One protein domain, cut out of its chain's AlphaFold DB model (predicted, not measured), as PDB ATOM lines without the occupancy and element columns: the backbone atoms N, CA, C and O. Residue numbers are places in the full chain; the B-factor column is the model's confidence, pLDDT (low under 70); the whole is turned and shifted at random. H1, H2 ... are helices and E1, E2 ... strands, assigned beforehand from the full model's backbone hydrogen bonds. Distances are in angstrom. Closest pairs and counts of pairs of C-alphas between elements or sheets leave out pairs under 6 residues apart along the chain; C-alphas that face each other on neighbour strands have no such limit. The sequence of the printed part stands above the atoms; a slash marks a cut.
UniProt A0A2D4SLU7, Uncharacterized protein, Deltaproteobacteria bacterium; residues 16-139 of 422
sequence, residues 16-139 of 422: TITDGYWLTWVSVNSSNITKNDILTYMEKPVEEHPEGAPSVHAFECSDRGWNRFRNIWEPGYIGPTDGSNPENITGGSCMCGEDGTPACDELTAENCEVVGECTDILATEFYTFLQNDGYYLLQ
ATOM      1  N   THR A  16     -21.519  -3.368  14.290       97.75
ATOM      2  CA  THR A  16     -22.792  -4.088  14.238       97.75
ATOM      3  C   THR A  16     -22.738  -5.064  13.077       97.75
ATOM      4  O   THR A  16     -22.470  -4.637  11.958       97.75
ATOM      5  N   ILE A  17     -23.000  -6.348  13.333       97.69
ATOM      6  CA  ILE A  17     -23.169  -7.361  12.285       97.69
ATOM      7  C   ILE A  17     -24.662  -7.511  11.999       97.69
ATOM      8  O   ILE A  17     -25.449  -7.710  12.927       97.69
ATOM      9  N   THR A  18     -25.051  -7.413  10.732       97.12
ATOM     10  CA  THR A  18     -26.428  -7.644  10.269       97.12
ATOM     11  C   THR A  18     -26.445  -8.728   9.207       97.12
ATOM     12  O   THR A  18     -25.453  -8.925   8.508       97.12
ATOM     13  N   ASP A  19     -27.560  -9.461   9.124       93.94
ATOM     14  CA  ASP A  19     -27.756 -10.553   8.156       93.94
ATOM     15  C   ASP A  19     -26.618 -11.592   8.185       93.94
ATOM     16  O   ASP A  19     -26.297 -12.244   7.192       93.94
ATOM     17  N   GLY A  20     -25.964 -11.695   9.345       94.75
ATOM     18  CA  GLY A  20     -24.818 -12.549   9.551       94.75
ATOM     19  C   GLY A  20     -25.259 -13.990   9.740       94.75
ATOM     20  O   GLY A  20     -26.144 -14.268  10.548       94.75
ATOM     21  N   TYR A  21     -24.606 -14.914   9.052       94.44
ATOM     22  CA  TYR A  21     -24.840 -16.346   9.189       94.44
ATOM     23  C   TYR A  21     -23.540 -17.105   8.988       94.44
ATOM     24  O   TYR A  21     -22.682 -16.699   8.196       94.44
ATOM     25  N   TRP A  22     -23.420 -18.235   9.665       95.56
ATOM     26  CA  TRP A  22     -22.322 -19.158   9.461       95.56
ATOM     27  C   TRP A  22     -22.830 -20.588   9.363       95.56
ATOM     28  O   TRP A  22     -23.867 -20.953   9.917       95.56
ATOM     29  N   LEU A  23     -22.055 -21.394   8.650       94.12
ATOM     30  CA  LEU A  23     -22.228 -22.834   8.548       94.12
ATOM     31  C   LEU A  23     -20.858 -23.497   8.562       94.12
ATOM     32  O   LEU A  23     -19.895 -22.986   7.988       94.12
ATOM     33  N   THR A  24     -20.760 -24.620   9.256       95.69
ATOM     34  CA  THR A  24     -19.525 -25.387   9.377       95.69
ATOM     35  C   THR A  24     -19.792 -26.866   9.238       95.69
ATOM     36  O   THR A  24     -20.724 -27.392   9.833       95.69
ATOM     37  N   TRP A  25     -18.933 -27.533   8.478       96.38
ATOM     38  CA  TRP A  25     -18.855 -28.982   8.410       96.38
ATOM     39  C   TRP A  25     -17.683 -29.408   9.281       96.38
ATOM     40  O   TRP A  25     -16.527 -29.173   8.923       96.38
ATOM     41  N   VAL A  26     -17.976 -30.018  10.424       97.25
ATOM     42  CA  VAL A  26     -16.985 -30.569  11.348       97.25
ATOM     43  C   VAL A  26     -16.739 -32.023  10.975       97.25
ATOM     44  O   VAL A  26     -17.630 -32.861  11.107       97.25
ATOM     45  N   SER A  27     -15.534 -32.321  10.491       96.81
ATOM     46  CA  SER A  27     -15.154 -33.683  10.097       96.81
ATOM     47  C   SER A  27     -15.056 -34.612  11.306       96.81
ATOM     48  O   SER A  27     -14.388 -34.293  12.292       96.81
ATOM     49  N   VAL A  28     -15.676 -35.787  11.237       95.62
ATOM     50  CA  VAL A  28     -15.750 -36.693  12.390       95.62
ATOM     51  C   VAL A  28     -14.393 -37.277  12.748       95.62
ATOM     52  O   VAL A  28     -14.032 -37.322  13.923       95.62
ATOM     53  N   ASN A  29     -13.620 -37.730  11.762       92.75
ATOM     54  CA  ASN A  29     -12.376 -38.447  12.047       92.75
ATOM     55  C   ASN A  29     -11.172 -37.534  12.222       92.75
ATOM     56  O   ASN A  29     -10.183 -37.918  12.858       92.75
ATOM     57  N   SER A  30     -11.201 -36.368  11.580       94.19
ATOM     58  CA  SER A  30     -10.019 -35.520  11.480       94.19
ATOM     59  C   SER A  30     -10.078 -34.261  12.338       94.19
ATOM     60  O   SER A  30      -9.004 -33.796  12.725       94.19
ATOM     61  N   SER A  31     -11.262 -33.770  12.720       96.06
ATOM     62  CA  SER A  31     -11.377 -32.540  13.508       96.06
ATOM     63  C   SER A  31     -10.807 -32.691  14.917       96.06
ATOM     64  O   SER A  31     -10.969 -33.712  15.589       96.06
ATOM     65  N   ASN A  32     -10.165 -31.628  15.398       94.88
ATOM     66  CA  ASN A  32      -9.773 -31.514  16.802       94.88
ATOM     67  C   ASN A  32     -10.982 -31.370  17.740       94.88
ATOM     68  O   ASN A  32     -10.837 -31.626  18.934       94.88
ATOM     69  N   ILE A  33     -12.153 -30.988  17.223       95.00
ATOM     70  CA  ILE A  33     -13.386 -30.848  18.002       95.00
ATOM     71  C   ILE A  33     -13.861 -32.232  18.450       95.00
ATOM     72  O   ILE A  33     -13.955 -32.493  19.646       95.00
ATOM     73  N   THR A  34     -14.042 -33.158  17.507       93.06
ATOM     74  CA  THR A  34     -14.491 -34.528  17.799       93.06
ATOM     75  C   THR A  34     -13.426 -35.349  18.524       93.06
ATOM     76  O   THR A  34     -13.739 -36.071  19.463       93.06
ATOM     77  N   LYS A  35     -12.141 -35.209  18.168       92.69
ATOM     78  CA  LYS A  35     -11.044 -35.946  18.831       92.69
ATOM     79  C   LYS A  35     -10.876 -35.626  20.315       92.69
ATOM     80  O   LYS A  35     -10.342 -36.459  21.046       92.69
ATOM     81  N   ASN A  36     -11.233 -34.412  20.728       93.44
ATOM     82  CA  ASN A  36     -11.046 -33.933  22.097       93.44
ATOM     83  C   ASN A  36     -12.374 -33.773  22.854       93.44
ATOM     84  O   ASN A  36     -12.378 -33.123  23.898       93.44
ATOM     85  N   ASP A  37     -13.465 -34.352  22.339       91.62
ATOM     86  CA  ASP A  37     -14.807 -34.286  22.930       91.62
ATOM     87  C   ASP A  37     -15.268 -32.839  23.215       91.62
ATOM     88  O   ASP A  37     -15.800 -32.534  24.283       91.62
ATOM     89  N   ILE A  38     -15.026 -31.927  22.271       90.94
ATOM     90  CA  ILE A  38     -15.476 -30.529  22.332       90.94
ATOM     91  C   ILE A  38     -16.820 -30.425  21.597       90.94
ATOM     92  O   ILE A  38     -16.999 -31.057  20.559       90.94
ATOM     93  N   LEU A  39     -17.758 -29.620  22.110       92.69
ATOM     94  CA  LEU A  39     -19.132 -29.518  21.592       92.69
ATOM     95  C   LEU A  39     -19.863 -30.871  21.636       92.69
ATOM     96  O   LEU A  39     -20.451 -31.323  20.653       92.69
ATOM     97  N   THR A  40     -19.865 -31.524  22.800       92.94
ATOM     98  CA  THR A  40     -20.424 -32.883  22.964       92.94
ATOM     99  C   THR A  40     -21.915 -32.987  22.646       92.94
ATOM    100  O   THR A  40     -22.438 -34.084  22.466       92.94
ATOM    101  N   TYR A  41     -22.634 -31.863  22.607       92.75
ATOM    102  CA  TYR A  41     -24.041 -31.838  22.213       92.75
ATOM    103  C   TYR A  41     -24.273 -32.243  20.750       92.75
ATOM    104  O   TYR A  41     -25.375 -32.694  20.455       92.75
ATOM    105  N   MET A  42     -23.273 -32.144  19.860       93.38
ATOM    106  CA  MET A  42     -23.419 -32.532  18.446       93.38
ATOM    107  C   MET A  42     -23.847 -33.996  18.278       93.38
ATOM    108  O   MET A  42     -24.552 -34.329  17.332       93.38
ATOM    109  N   GLU A  43     -23.458 -34.856  19.221       90.06
ATOM    110  CA  GLU A  43     -23.764 -36.291  19.203       90.06
ATOM    111  C   GLU A  43     -25.046 -36.640  19.979       90.06
ATOM    112  O   GLU A  43     -25.459 -37.799  20.031       90.06
ATOM    113  N   LYS A  44     -25.668 -35.651  20.634       90.62
ATOM    114  CA  LYS A  44     -26.846 -35.847  21.487       90.62
ATOM    115  C   LYS A  44     -28.139 -35.545  20.725       90.62
ATOM    116  O   LYS A  44     -28.128 -34.750  19.783       90.62
ATOM    117  N   PRO A  45     -29.276 -36.120  21.157       88.81
ATOM    118  CA  PRO A  45     -30.590 -35.717  20.666       88.81
ATOM    119  C   PRO A  45     -30.832 -34.213  20.855       88.81
ATOM    120  O   PRO A  45     -30.359 -33.626  21.830       88.81
ATOM    121  N   VAL A  46     -31.607 -33.602  19.954       89.94
ATOM    122  CA  VAL A  46     -31.890 -32.151  19.953       89.94
ATOM    123  C   VAL A  46     -32.508 -31.682  21.272       89.94
ATOM    124  O   VAL A  46     -32.264 -30.566  21.718       89.94
ATOM    125  N   GLU A  47     -33.270 -32.537  21.952       92.19
ATOM    126  CA  GLU A  47     -33.886 -32.230  23.247       92.19
ATOM    127  C   GLU A  47     -32.867 -32.074  24.386       92.19
ATOM    128  O   GLU A  47     -33.189 -31.504  25.430       92.19
ATOM    129  N   GLU A  48     -31.653 -32.593  24.198       94.12
ATOM    130  CA  GLU A  48     -30.530 -32.467  25.129       94.12
ATOM    131  C   GLU A  48     -29.560 -31.345  24.734       94.12
ATOM    132  O   GLU A  48     -28.581 -31.103  25.447       94.12
ATOM    133  N   HIS A  49     -29.808 -30.653  23.615       94.62
ATOM    134  CA  HIS A  49     -28.966 -29.541  23.192       94.62
ATOM    135  C   HIS A  49     -29.101 -28.370  24.180       94.62
ATOM    136  O   HIS A  49     -30.209 -28.034  24.611       94.62
ATOM    137  N   PRO A  50     -27.982 -27.743  24.578       96.19
ATOM    138  CA  PRO A  50     -28.017 -26.569  25.438       96.19
ATOM    139  C   PRO A  50     -28.713 -25.388  24.744       96.19
ATOM    140  O   PRO A  50     -28.749 -25.286  23.518       96.19
ATOM    141  N   GLU A  51     -29.259 -24.465  25.538       93.69
ATOM    142  CA  GLU A  51     -29.886 -23.250  25.009       93.69
ATOM    143  C   GLU A  51     -28.885 -22.446  24.165       93.69
ATOM    144  O   GLU A  51     -27.755 -22.209  24.589       93.69
ATOM    145  N   GLY A  52     -29.314 -22.029  22.972       91.75
ATOM    146  CA  GLY A  52     -28.471 -21.293  22.030       91.75
ATOM    147  C   GLY A  52     -27.534 -22.164  21.193       91.75
ATOM    148  O   GLY A  52     -26.755 -21.601  20.427       91.75
ATOM    149  N   ALA A  53     -27.610 -23.497  21.304       95.75
ATOM    150  CA  ALA A  53     -26.892 -24.387  20.404       95.75
ATOM    151  C   ALA A  53     -27.311 -24.171  18.937       95.75
ATOM    152  O   ALA A  53     -28.503 -23.979  18.666       95.75
ATOM    153  N   PRO A  54     -26.355 -24.225  17.993       95.25
ATOM    154  CA  PRO A  54     -26.657 -24.234  16.569       95.25
ATOM    155  C   PRO A  54     -27.466 -25.482  16.209       95.25
ATOM    156  O   PRO A  54     -27.380 -26.513  16.882       95.25
ATOM    157  N   SER A  55     -28.218 -25.420  15.110       93.62
ATOM    158  CA  SER A  55     -28.828 -26.637  14.571       93.62
ATOM    159  C   SER A  55     -27.730 -27.571  14.075       93.62
ATOM    160  O   SER A  55     -26.832 -27.108  13.370       93.62
ATOM    161  N   VAL A  56     -27.829 -28.855  14.413       93.94
ATOM    162  CA  VAL A  56     -26.863 -29.889  14.025       93.94
ATOM    163  C   VAL A  56     -27.530 -30.876  13.077       93.94
ATOM    164  O   VAL A  56     -28.596 -31.404  13.391       93.94
ATOM    165  N   HIS A  57     -26.878 -31.149  11.951       92.50
ATOM    166  CA  HIS A  57     -27.253 -32.197  11.006       92.50
ATOM    167  C   HIS A  57     -26.051 -33.096  10.730       92.50
ATOM    168  O   HIS A  57     -24.960 -32.602  10.460       92.50
ATOM    169  N   ALA A  58     -26.217 -34.408  10.812       92.88
ATOM    170  CA  ALA A  58     -25.153 -35.376  10.574       92.88
ATOM    171  C   ALA A  58     -25.194 -35.887   9.128       92.88
ATOM    172  O   ALA A  58     -26.247 -36.252   8.616       92.88
ATOM    173  N   PHE A  59     -24.035 -35.968   8.485       92.31
ATOM    174  CA  PHE A  59     -23.843 -36.560   7.166       92.31
ATOM    175  C   PHE A  59     -22.925 -37.775   7.280       92.31
ATOM    176  O   PHE A  59     -21.778 -37.641   7.701       92.31
ATOM    177  N   GLU A  60     -23.400 -38.953   6.876       92.19
ATOM    178  CA  GLU A  60     -22.622 -40.197   6.848       92.19
ATOM    179  C   GLU A  60     -22.726 -40.872   5.474       92.19
ATOM    180  O   GLU A  60     -23.396 -41.885   5.295       92.19
ATOM    181  N   CYS A  61     -22.053 -40.304   4.475       89.25
ATOM    182  CA  CYS A  61     -22.021 -40.850   3.112       89.25
ATOM    183  C   CYS A  61     -20.659 -41.449   2.741       89.25
ATOM    184  O   CYS A  61     -20.365 -41.637   1.565       89.25
ATOM    185  N   SER A  62     -19.829 -41.767   3.738       86.44
ATOM    186  CA  SER A  62     -18.459 -42.260   3.538       86.44
ATOM    187  C   SER A  62     -18.356 -43.789   3.420       86.44
ATOM    188  O   SER A  62     -17.297 -44.370   3.662       86.44
ATOM    189  N   ASP A  63     -19.473 -44.458   3.108       83.19
ATOM    190  CA  ASP A  63     -19.637 -45.922   3.069       83.19
ATOM    191  C   ASP A  63     -19.334 -46.661   4.388       83.19
ATOM    192  O   ASP A  63     -19.303 -47.896   4.426       83.19
ATOM    193  N   ARG A  64     -19.134 -45.932   5.491       85.69
ATOM    194  CA  ARG A  64     -18.895 -46.530   6.805       85.69
ATOM    195  C   ARG A  64     -20.170 -47.074   7.417       85.69
ATOM    196  O   ARG A  64     -21.275 -46.579   7.187       85.69
ATOM    197  N   GLY A  65     -19.998 -48.098   8.244       85.38
ATOM    198  CA  GLY A  65     -21.150 -48.793   8.786       85.38
ATOM    199  C   GLY A  65     -20.878 -49.832   9.856       85.38
ATOM    200  O   GLY A  65     -19.857 -49.840  10.548       85.38
ATOM    201  N   TRP A  66     -21.836 -50.741  10.004       82.81
ATOM    202  CA  TRP A  66     -21.710 -51.870  10.915       82.81
ATOM    203  C   TRP A  66     -20.756 -52.927  10.349       82.81
ATOM    204  O   TRP A  66     -21.044 -53.605   9.357       82.81
ATOM    205  N   ASN A  67     -19.626 -53.154  11.019       82.56
ATOM    206  CA  ASN A  67     -18.698 -54.205  10.625       82.56
ATOM    207  C   ASN A  67     -19.160 -55.564  11.165       82.56
ATOM    208  O   ASN A  67     -18.789 -55.981  12.266       82.56
ATOM    209  N   ARG A  68     -19.908 -56.316  10.350       77.31
ATOM    210  CA  ARG A  68     -20.443 -57.639  10.732       77.31
ATOM    211  C   ARG A  68     -19.389 -58.651  11.189       77.31
ATOM    212  O   ARG A  68     -19.677 -59.514  12.010       77.31
ATOM    213  N   PHE A  69     -18.163 -58.570  10.668       80.50
ATOM    214  CA  PHE A  69     -17.101 -59.523  11.015       80.50
ATOM    215  C   PHE A  69     -16.522 -59.262  12.403       80.50
ATOM    216  O   PHE A  69     -16.031 -60.186  13.051       80.50
ATOM    217  N   ARG A  70     -16.557 -58.003  12.842       84.62
ATOM    218  CA  ARG A  70     -16.060 -57.570  14.150       84.62
ATOM    219  C   ARG A  70     -17.178 -57.343  15.164       84.62
ATOM    220  O   ARG A  70     -16.874 -57.259  16.348       84.62
ATOM    221  N   ASN A  71     -18.433 -57.296  14.715       83.25
ATOM    222  CA  ASN A  71     -19.609 -56.997  15.529       83.25
ATOM    223  C   ASN A  71     -19.457 -55.661  16.283       83.25
ATOM    224  O   ASN A  71     -19.717 -55.584  17.485       83.25
ATOM    225  N   ILE A  72     -18.952 -54.648  15.572       85.00
ATOM    226  CA  ILE A  72     -18.756 -53.273  16.047       85.00
ATOM    227  C   ILE A  72     -19.059 -52.302  14.904       85.00
ATOM    228  O   ILE A  72     -18.868 -52.651  13.736       85.00
ATOM    229  N   TRP A  73     -19.459 -51.079  15.241       84.50
ATOM    230  CA  TRP A  73     -19.473 -49.964  14.297       84.50
ATOM    231  C   TRP A  73     -18.052 -49.613  13.867       84.50
ATOM    232  O   TRP A  73     -17.100 -49.732  14.649       84.50
ATOM    233  N   GLU A  74     -17.896 -49.221  12.609       88.00
ATOM    234  CA  GLU A  74     -16.621 -48.713  12.129       88.00
ATOM    235  C   GLU A  74     -16.260 -47.402  12.844       88.00
ATOM    236  O   GLU A  74     -17.146 -46.603  13.153       88.00
ATOM    237  N   PRO A  75     -14.972 -47.177  13.169       87.94
ATOM    238  CA  PRO A  75     -14.550 -45.951  13.835       87.94
ATOM    239  C   PRO A  75     -15.023 -44.687  13.102       87.94
ATOM    240  O   PRO A  75     -14.870 -44.566  11.883       87.94
ATOM    241  N   GLY A  76     -15.595 -43.763  13.878       86.94
ATOM    242  CA  GLY A  76     -16.127 -42.488  13.404       86.94
ATOM    243  C   GLY A  76     -17.437 -42.579  12.619       86.94
ATOM    244  O   GLY A  76     -17.789 -41.601  11.967       86.94
ATOM    245  N   TYR A  77     -18.122 -43.724  12.622       90.94
ATOM    246  CA  TYR A  77     -19.480 -43.816  12.093       90.94
ATOM    247  C   TYR A  77     -20.433 -42.948  12.924       90.94
ATOM    248  O   TYR A  77     -20.523 -43.143  14.138       90.94
ATOM    249  N   ILE A  78     -21.144 -42.032  12.266       91.06
ATOM    250  CA  ILE A  78     -22.141 -41.137  12.894       91.06
ATOM    251  C   ILE A  78     -23.549 -41.311  12.319       91.06
ATOM    252  O   ILE A  78     -24.429 -40.483  12.538       91.06
ATOM    253  N   GLY A  79     -23.758 -42.383  11.553       86.25
ATOM    254  CA  GLY A  79     -25.064 -42.708  11.000       86.25
ATOM    255  C   GLY A  79     -26.048 -43.228  12.061       86.25
ATOM    256  O   GLY A  79     -25.718 -43.325  13.248       86.25
ATOM    257  N   PRO A  80     -27.272 -43.594  11.645       81.88
ATOM    258  CA  PRO A  80     -28.320 -44.010  12.566       81.88
ATOM    259  C   PRO A  80     -27.930 -45.245  13.396       81.88
ATOM    260  O   PRO A  80     -27.451 -46.253  12.875       81.88
ATOM    261  N   THR A  81     -28.189 -45.191  14.701       76.94
ATOM    262  CA  THR A  81     -27.990 -46.293  15.658       76.94
ATOM    263  C   THR A  81     -29.238 -46.496  16.523       76.94
ATOM    264  O   THR A  81     -30.187 -45.712  16.470       76.94
ATOM    265  N   ASP A  82     -29.269 -47.555  17.339       71.06
ATOM    266  CA  ASP A  82     -30.371 -47.783  18.280       71.06
ATOM    267  C   ASP A  82     -30.516 -46.599  19.251       71.06
ATOM    268  O   ASP A  82     -29.725 -46.434  20.180       71.06
ATOM    269  N   GLY A  83     -31.560 -45.791  19.050       67.94
ATOM    270  CA  GLY A  83     -31.862 -44.616  19.870       67.94
ATOM    271  C   GLY A  83     -31.436 -43.269  19.277       67.94
ATOM    272  O   GLY A  83     -31.732 -42.248  19.892       67.94
ATOM    273  N   SER A  84     -30.802 -43.233  18.098       70.50
ATOM    274  CA  SER A  84     -30.571 -41.971  17.378       70.50
ATOM    275  C   SER A  84     -31.875 -41.416  16.800       70.50
ATOM    276  O   SER A  84     -32.751 -42.192  16.414       70.50
ATOM    277  N   ASN A  85     -31.984 -40.092  16.668       72.81
ATOM    278  CA  ASN A  85     -33.061 -39.467  15.904       72.81
ATOM    279  C   ASN A  85     -32.688 -39.460  14.405       72.81
ATOM    280  O   ASN A  85     -31.791 -38.701  14.034       72.81
ATOM    281  N   PRO A  86     -33.339 -40.268  13.546       75.06
ATOM    282  CA  PRO A  86     -32.990 -40.344  12.130       75.06
ATOM    283  C   PRO A  86     -33.301 -39.052  11.359       75.06
ATOM    284  O   PRO A  86     -32.735 -38.849  10.297       75.06
ATOM    285  N   GLU A  87     -34.154 -38.158  11.876       80.00
ATOM    286  CA  GLU A  87     -34.571 -36.945  11.149       80.00
ATOM    287  C   GLU A  87     -33.435 -35.927  10.929       80.00
ATOM    288  O   GLU A  87     -33.540 -35.092  10.036       80.00
ATOM    289  N   ASN A  88     -32.349 -36.005  11.707       83.31
ATOM    290  CA  ASN A  88     -31.190 -35.103  11.601       83.31
ATOM    291  C   ASN A  88     -29.941 -35.810  11.061       83.31
ATOM    292  O   ASN A  88     -28.821 -35.369  11.321       83.31
ATOM    293  N   ILE A  89     -30.114 -36.952  10.395       86.00
ATOM    294  CA  ILE A  89     -29.016 -37.741   9.847       86.00
ATOM    295  C   ILE A  89     -29.321 -38.014   8.378       86.00
ATOM    296  O   ILE A  89     -30.360 -38.571   8.055       86.00
ATOM    297  N   THR A  90     -28.402 -37.641   7.496       86.00
ATOM    298  CA  THR A  90     -28.400 -38.028   6.085       86.00
ATOM    299  C   THR A  90     -27.367 -39.123   5.888       86.00
ATOM    300  O   THR A  90     -26.177 -38.922   6.153       86.00
ATOM    301  N   GLY A  91     -27.804 -40.273   5.382       85.00
ATOM    302  CA  GLY A  91     -26.906 -41.384   5.075       85.00
ATOM    303  C   GLY A  91     -26.660 -42.370   6.221       85.00
ATOM    304  O   GLY A  91     -27.359 -42.412   7.232       85.00
ATOM    305  N   GLY A  92     -25.654 -43.219   6.025       78.12
ATOM    306  CA  GLY A  92     -25.276 -44.322   6.900       78.12
ATOM    307  C   GLY A  92     -25.830 -45.678   6.457       78.12
ATOM    308  O   GLY A  92     -26.864 -45.803   5.805       78.12
ATOM    309  N   SER A  93     -25.145 -46.758   6.835       66.38
ATOM    310  CA  SER A  93     -25.671 -48.109   6.625       66.38
ATOM    311  C   SER A  93     -26.760 -48.424   7.662       66.38
ATOM    312  O   SER A  93     -26.439 -48.660   8.827       66.38
ATOM    313  N   CYS A  94     -28.038 -48.449   7.277       59.41
ATOM    314  CA  CYS A  94     -29.098 -48.869   8.202       59.41
ATOM    315  C   CYS A  94     -28.955 -50.327   8.667       59.41
ATOM    316  O   CYS A  94     -28.470 -51.207   7.946       59.41
ATOM    317  N   MET A  95     -29.498 -50.580   9.861       54.53
ATOM    318  CA  MET A  95     -29.967 -51.891  10.302       54.53
ATOM    319  C   MET A  95     -31.400 -52.107   9.795       54.53
ATOM    320  O   MET A  95     -32.327 -51.491  10.312       54.53
ATOM    321  N   CYS A  96     -31.612 -52.995   8.822       49.59
ATOM    322  CA  CYS A  96     -32.962 -53.342   8.358       49.59
ATOM    323  C   CYS A  96     -33.388 -54.737   8.839       49.59
ATOM    324  O   CYS A  96     -33.523 -55.652   8.035       49.59
ATOM    325  N   GLY A  97     -33.619 -54.917  10.145       52.41
ATOM    326  CA  GLY A  97     -34.223 -56.135  10.704       52.41
ATOM    327  C   GLY A  97     -35.304 -55.816  11.741       52.41
ATOM    328  O   GLY A  97     -35.055 -55.059  12.674       52.41
ATOM    329  N   GLU A  98     -36.502 -56.409  11.614       51.91
ATOM    330  CA  GLU A  98     -37.631 -56.240  12.561       51.91
ATOM    331  C   GLU A  98     -37.311 -56.687  14.006       51.91
ATOM    332  O   GLU A  98     -38.061 -56.390  14.937       51.91
ATOM    333  N   ASP A  99     -36.215 -57.416  14.212       59.00
ATOM    334  CA  ASP A  99     -35.764 -57.959  15.494       59.00
ATOM    335  C   ASP A  99     -34.572 -57.199  16.105       59.00
ATOM    336  O   ASP A  99     -34.004 -57.655  17.100       59.00
ATOM    337  N   GLY A 100     -34.186 -56.057  15.525       51.47
ATOM    338  CA  GLY A 100     -32.991 -55.317  15.936       51.47
ATOM    339  C   GLY A 100     -31.684 -56.015  15.548       51.47
ATOM    340  O   GLY A 100     -30.620 -55.633  16.034       51.47
ATOM    341  N   THR A 101     -31.725 -57.047  14.693       56.34
ATOM    342  CA  THR A 101     -30.501 -57.557  14.072       56.34
ATOM    343  C   THR A 101     -30.119 -56.691  12.866       56.34
ATOM    344  O   THR A 101     -30.981 -56.354  12.049       56.34
ATOM    345  N   PRO A 102     -28.832 -56.321  12.716       53.28
ATOM    346  CA  PRO A 102     -28.351 -55.610  11.538       53.28
ATOM    347  C   PRO A 102     -28.515 -56.488  10.289       53.28
ATOM    348  O   PRO A 102     -27.648 -57.306   9.975       53.28
ATOM    349  N   ALA A 103     -29.624 -56.348   9.561       53.28
ATOM    350  CA  ALA A 103     -29.792 -56.984   8.256       53.28
ATOM    351  C   ALA A 103     -29.230 -56.062   7.164       53.28
ATOM    352  O   ALA A 103     -29.946 -55.404   6.417       53.28
ATOM    353  N   CYS A 104     -27.901 -56.001   7.094       54.69
ATOM    354  CA  CYS A 104     -27.177 -55.298   6.030       54.69
ATOM    355  C   CYS A 104     -27.084 -56.121   4.728       54.69
ATOM    356  O   CYS A 104     -26.498 -55.662   3.753       54.69
ATOM    357  N   ASP A 105     -27.603 -57.355   4.708       48.56
ATOM    358  CA  ASP A 105     -27.321 -58.314   3.633       48.56
ATOM    359  C   ASP A 105     -28.158 -58.090   2.349       48.56
ATOM    360  O   ASP A 105     -27.788 -58.618   1.302       48.56
ATOM    361  N   GLU A 106     -29.218 -57.266   2.382       53.62
ATOM    362  CA  GLU A 106     -30.015 -56.885   1.196       53.62
ATOM    363  C   GLU A 106     -30.464 -55.408   1.242       53.62
ATOM    364  O   GLU A 106     -31.654 -55.091   1.154       53.62
ATOM    365  N   LEU A 107     -29.507 -54.480   1.379       52.84
ATOM    366  CA  LEU A 107     -29.765 -53.051   1.155       52.84
ATOM    367  C   LEU A 107     -30.075 -52.828  -0.333       52.84
ATOM    368  O   LEU A 107     -29.190 -52.642  -1.164       52.84
ATOM    369  N   THR A 108     -31.354 -52.898  -0.684       57.62
ATOM    370  CA  THR A 108     -31.864 -52.362  -1.946       57.62
ATOM    371  C   THR A 108     -32.388 -50.952  -1.693       57.62
ATOM    372  O   THR A 108     -32.828 -50.650  -0.584       57.62
ATOM    373  N   ALA A 109     -32.397 -50.099  -2.721       54.97
ATOM    374  CA  ALA A 109     -33.015 -48.772  -2.638       54.97
ATOM    375  C   ALA A 109     -34.510 -48.825  -2.239       54.97
ATOM    376  O   ALA A 109     -35.052 -47.833  -1.773       54.97
ATOM    377  N   GLU A 110     -35.179 -49.979  -2.392       56.97
ATOM    378  CA  GLU A 110     -36.566 -50.189  -1.947       56.97
ATOM    379  C   GLU A 110     -36.702 -50.455  -0.436       56.97
ATOM    380  O   GLU A 110     -37.768 -50.202   0.119       56.97
ATOM    381  N   ASN A 111     -35.651 -50.940   0.238       55.91
ATOM    382  CA  ASN A 111     -35.707 -51.371   1.645       55.91
ATOM    383  C   ASN A 111     -34.912 -50.465   2.605       55.91
ATOM    384  O   ASN A 111     -34.872 -50.743   3.805       55.91
ATOM    385  N   CYS A 112     -34.251 -49.422   2.094       58.69
ATOM    386  CA  CYS A 112     -33.446 -48.489   2.878       58.69
ATOM    387  C   CYS A 112     -33.474 -47.090   2.240       58.69
ATOM    388  O   CYS A 112     -32.717 -46.813   1.309       58.69
ATOM    389  N   GLU A 113     -34.353 -46.218   2.741       56.75
ATOM    390  CA  GLU A 113     -34.526 -44.827   2.279       56.75
ATOM    391  C   GLU A 113     -33.211 -44.025   2.347       56.75
ATOM    392  O   GLU A 113     -32.892 -43.254   1.445       56.75
ATOM    393  N   VAL A 114     -32.368 -44.362   3.323       58.28
ATOM    394  CA  VAL A 114     -31.067 -43.745   3.609       58.28
ATOM    395  C   VAL A 114     -30.045 -43.858   2.463       58.28
ATOM    396  O   VAL A 114     -29.201 -42.983   2.295       58.28
ATOM    397  N   VAL A 115     -30.133 -44.885   1.605       58.25
ATOM    398  CA  VAL A 115     -29.259 -44.987   0.414       58.25
ATOM    399  C   VAL A 115     -29.627 -43.930  -0.637       58.25
ATOM    400  O   VAL A 115     -28.756 -43.462  -1.368       58.25
ATOM    401  N   GLY A 116     -30.899 -43.528  -0.706       63.59
ATOM    402  CA  GLY A 116     -31.347 -42.444  -1.579       63.59
ATOM    403  C   GLY A 116     -30.832 -41.080  -1.120       63.59
ATOM    404  O   GLY A 116     -30.435 -40.276  -1.959       63.59
ATOM    405  N   GLU A 117     -30.761 -40.860   0.193       73.00
ATOM    406  CA  GLU A 117     -30.371 -39.585   0.811       73.00
ATOM    407  C   GLU A 117     -28.915 -39.185   0.527       73.00
ATOM    408  O   GLU A 117     -28.612 -38.001   0.414       73.00
ATOM    409  N   CYS A 118     -28.012 -40.152   0.331       85.38
ATOM    410  CA  CYS A 118     -26.628 -39.864  -0.061       85.38
ATOM    411  C   CYS A 118     -26.450 -39.569  -1.554       85.38
ATOM    412  O   CYS A 118     -25.349 -39.203  -1.953       85.38
ATOM    413  N   THR A 119     -27.480 -39.723  -2.397       85.94
ATOM    414  CA  THR A 119     -27.329 -39.552  -3.856       85.94
ATOM    415  C   THR A 119     -26.829 -38.156  -4.209       85.94
ATOM    416  O   THR A 119     -25.928 -38.037  -5.033       85.94
ATOM    417  N   ASP A 120     -27.353 -37.121  -3.549       85.88
ATOM    418  CA  ASP A 120     -26.972 -35.734  -3.823       85.88
ATOM    419  C   ASP A 120     -25.525 -35.451  -3.390       85.88
ATOM    420  O   ASP A 120     -24.774 -34.815  -4.125       85.88
ATOM    421  N   ILE A 121     -25.090 -36.008  -2.253       88.69
ATOM    422  CA  ILE A 121     -23.702 -35.896  -1.773       88.69
ATOM    423  C   ILE A 121     -22.742 -36.692  -2.659       88.69
ATOM    424  O   ILE A 121     -21.656 -36.231  -2.985       88.69
ATOM    425  N   LEU A 122     -23.124 -37.890  -3.092       89.12
ATOM    426  CA  LEU A 122     -22.305 -38.698  -3.998       89.12
ATOM    427  C   LEU A 122     -22.256 -38.108  -5.415       89.12
ATOM    428  O   LEU A 122     -21.340 -38.422  -6.174       89.12
ATOM    429  N   ALA A 123     -23.216 -37.252  -5.770       90.12
ATOM    430  CA  ALA A 123     -23.250 -36.526  -7.032       90.12
ATOM    431  C   ALA A 123     -22.464 -35.204  -7.005       90.12
ATOM    432  O   ALA A 123     -22.317 -34.597  -8.065       90.12
ATOM    433  N   THR A 124     -21.943 -34.767  -5.848       89.00
ATOM    434  CA  THR A 124     -21.125 -33.548  -5.762       89.00
ATOM    435  C   THR A 124     -19.882 -33.653  -6.628       89.00
ATOM    436  O   THR A 124     -19.094 -34.591  -6.466       89.00
ATOM    437  N   GLU A 125     -19.658 -32.665  -7.486       88.50
ATOM    438  CA  GLU A 125     -18.441 -32.551  -8.285       88.50
ATOM    439  C   GLU A 125     -17.389 -31.696  -7.570       88.50
ATOM    440  O   GLU A 125     -16.191 -31.981  -7.656       88.50
ATOM    441  N   PHE A 126     -17.816 -30.675  -6.821       84.94
ATOM    442  CA  PHE A 126     -16.904 -29.681  -6.252       84.94
ATOM    443  C   PHE A 126     -16.642 -29.889  -4.759       84.94
ATOM    444  O   PHE A 126     -15.508 -29.741  -4.297       84.94
ATOM    445  N   TYR A 127     -17.646 -30.312  -3.996       86.12
ATOM    446  CA  TYR A 127     -17.546 -30.584  -2.561       86.12
ATOM    447  C   TYR A 127     -17.314 -32.060  -2.249       86.12
ATOM    448  O   TYR A 127     -17.815 -32.597  -1.262       86.12
ATOM    449  N   THR A 128     -16.442 -32.701  -3.029       88.62
ATOM    450  CA  THR A 128     -16.049 -34.112  -2.853       88.62
ATOM    451  C   THR A 128     -15.505 -34.432  -1.459       88.62
ATOM    452  O   THR A 128     -15.501 -35.591  -1.050       88.62
ATOM    453  N   PHE A 129     -15.078 -33.431  -0.678       88.19
ATOM    454  CA  PHE A 129     -14.692 -33.629   0.721       88.19
ATOM    455  C   PHE A 129     -15.819 -34.276   1.546       88.19
ATOM    456  O   PHE A 129     -15.519 -35.133   2.380       88.19
ATOM    457  N   LEU A 130     -17.088 -33.963   1.250       89.81
ATOM    458  CA  LEU A 130     -18.273 -34.547   1.893       89.81
ATOM    459  C   LEU A 130     -18.411 -36.059   1.666       89.81
ATOM    460  O   LEU A 130     -19.070 -36.737   2.446       89.81
ATOM    461  N   GLN A 131     -17.761 -36.599   0.633       89.75
ATOM    462  CA  GLN A 131     -17.765 -38.031   0.317       89.75
ATOM    463  C   GLN A 131     -16.691 -38.808   1.099       89.75
ATOM    464  O   GLN A 131     -16.733 -40.033   1.171       89.75
ATOM    465  N   ASN A 132     -15.705 -38.113   1.674       89.44
ATOM    466  CA  ASN A 132     -14.493 -38.732   2.223       89.44
ATOM    467  C   ASN A 132     -14.520 -38.945   3.746       89.44
ATOM    468  O   ASN A 132     -13.609 -39.574   4.287       89.44
ATOM    469  N   ASP A 133     -15.509 -38.396   4.451       93.12
ATOM    470  CA  ASP A 133     -15.663 -38.514   5.907       93.12
ATOM    471  C   ASP A 133     -17.150 -38.388   6.285       93.12
ATOM    472  O   ASP A 133     -17.992 -38.072   5.445       93.12
ATOM    473  N   GLY A 134     -17.467 -38.631   7.551       93.75
ATOM    474  CA  GLY A 134     -18.701 -38.161   8.164       93.75
ATOM    475  C   GLY A 134     -18.530 -36.713   8.616       93.75
ATOM    476  O   GLY A 134     -17.430 -36.308   9.009       93.75
ATOM    477  N   TYR A 135     -19.606 -35.934   8.580       95.75
ATOM    478  CA  TYR A 135     -19.588 -34.526   8.971       95.75
ATOM    479  C   TYR A 135     -20.778 -34.170   9.848       95.75
ATOM    480  O   TYR A 135     -21.907 -34.542   9.546       95.75
ATOM    481  N   TYR A 136     -20.539 -33.371  10.883       95.81
ATOM    482  CA  TYR A 136     -21.600 -32.602  11.524       95.81
ATOM    483  C   TYR A 136     -21.680 -31.234  10.846       95.81
ATOM    484  O   TYR A 136     -20.715 -30.472  10.881       95.81
ATOM    485  N   LEU A 137     -22.810 -30.922  10.217       95.31
ATOM    486  CA  LEU A 137     -23.144 -29.582   9.752       95.31
ATOM    487  C   LEU A 137     -23.803 -28.808  10.888       95.31
ATOM    488  O   LEU A 137     -24.891 -29.159  11.341       95.31
ATOM    489  N   LEU A 138     -23.136 -27.748  11.334       95.56
ATOM    490  CA  LEU A 138     -23.664 -26.801  12.304       95.56
ATOM    491  C   LEU A 138     -23.938 -25.488  11.583       95.56
ATOM    492  O   LEU A 138     -23.134 -25.065  10.753       95.56
ATOM    493  N   GLN A 139     -25.043 -24.830  11.915       94.56
ATOM    494  CA  GLN A 139     -25.393 -23.544  11.313       94.56
ATOM    495  C   GLN A 139     -26.198 -22.661  12.268       94.56
ATOM    496  O   GLN A 139     -26.983 -23.165  13.081       94.56
TER     497      GLN A 139
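What this domain is: This is residues 16 to 139 of the 422 residues of an uncharacterized protein of Deltaproteobacteria bacterium (UniProt A0A2D4SLU7). There is little regular structure: a small, twisted mixed sheet sits among long loops, with H1 and H2 to one side, H3 to H5 to the other, and residues 16 to 21 of E1 sticking out as an arm. Of 124 printed residues, 47 are in named elements; the whole is compact, radius of gyration of the C-alphas 15.5 A, spans 55 by 34 by 24 A.

How they stand to each other: E1, residues 16 to 27, is antiparallel to E4, residues 135 to 139, with N 24 and O 138 2.8 A apart. E2, residues 55 to 60, is antiparallel to E4, with N 137 and O 57 2.7 A apart, and parallel to E3, residues 89 to 91, with N 90 and O 58 2.8 A apart. H1, residues 32 to 35, H2, 40 to 43, H3, 113 to 117, and H5, 128 to 131, only graze the sheet; H4, 119 to 122, only just does.

Where its parts are: E1 begins at C-alpha 16 (-22.792, -4.088, 14.238) and bends by 75 degrees at residue 19.

The domain as a whole: Residues 83 and 93 to 116 have pLDDT under 70.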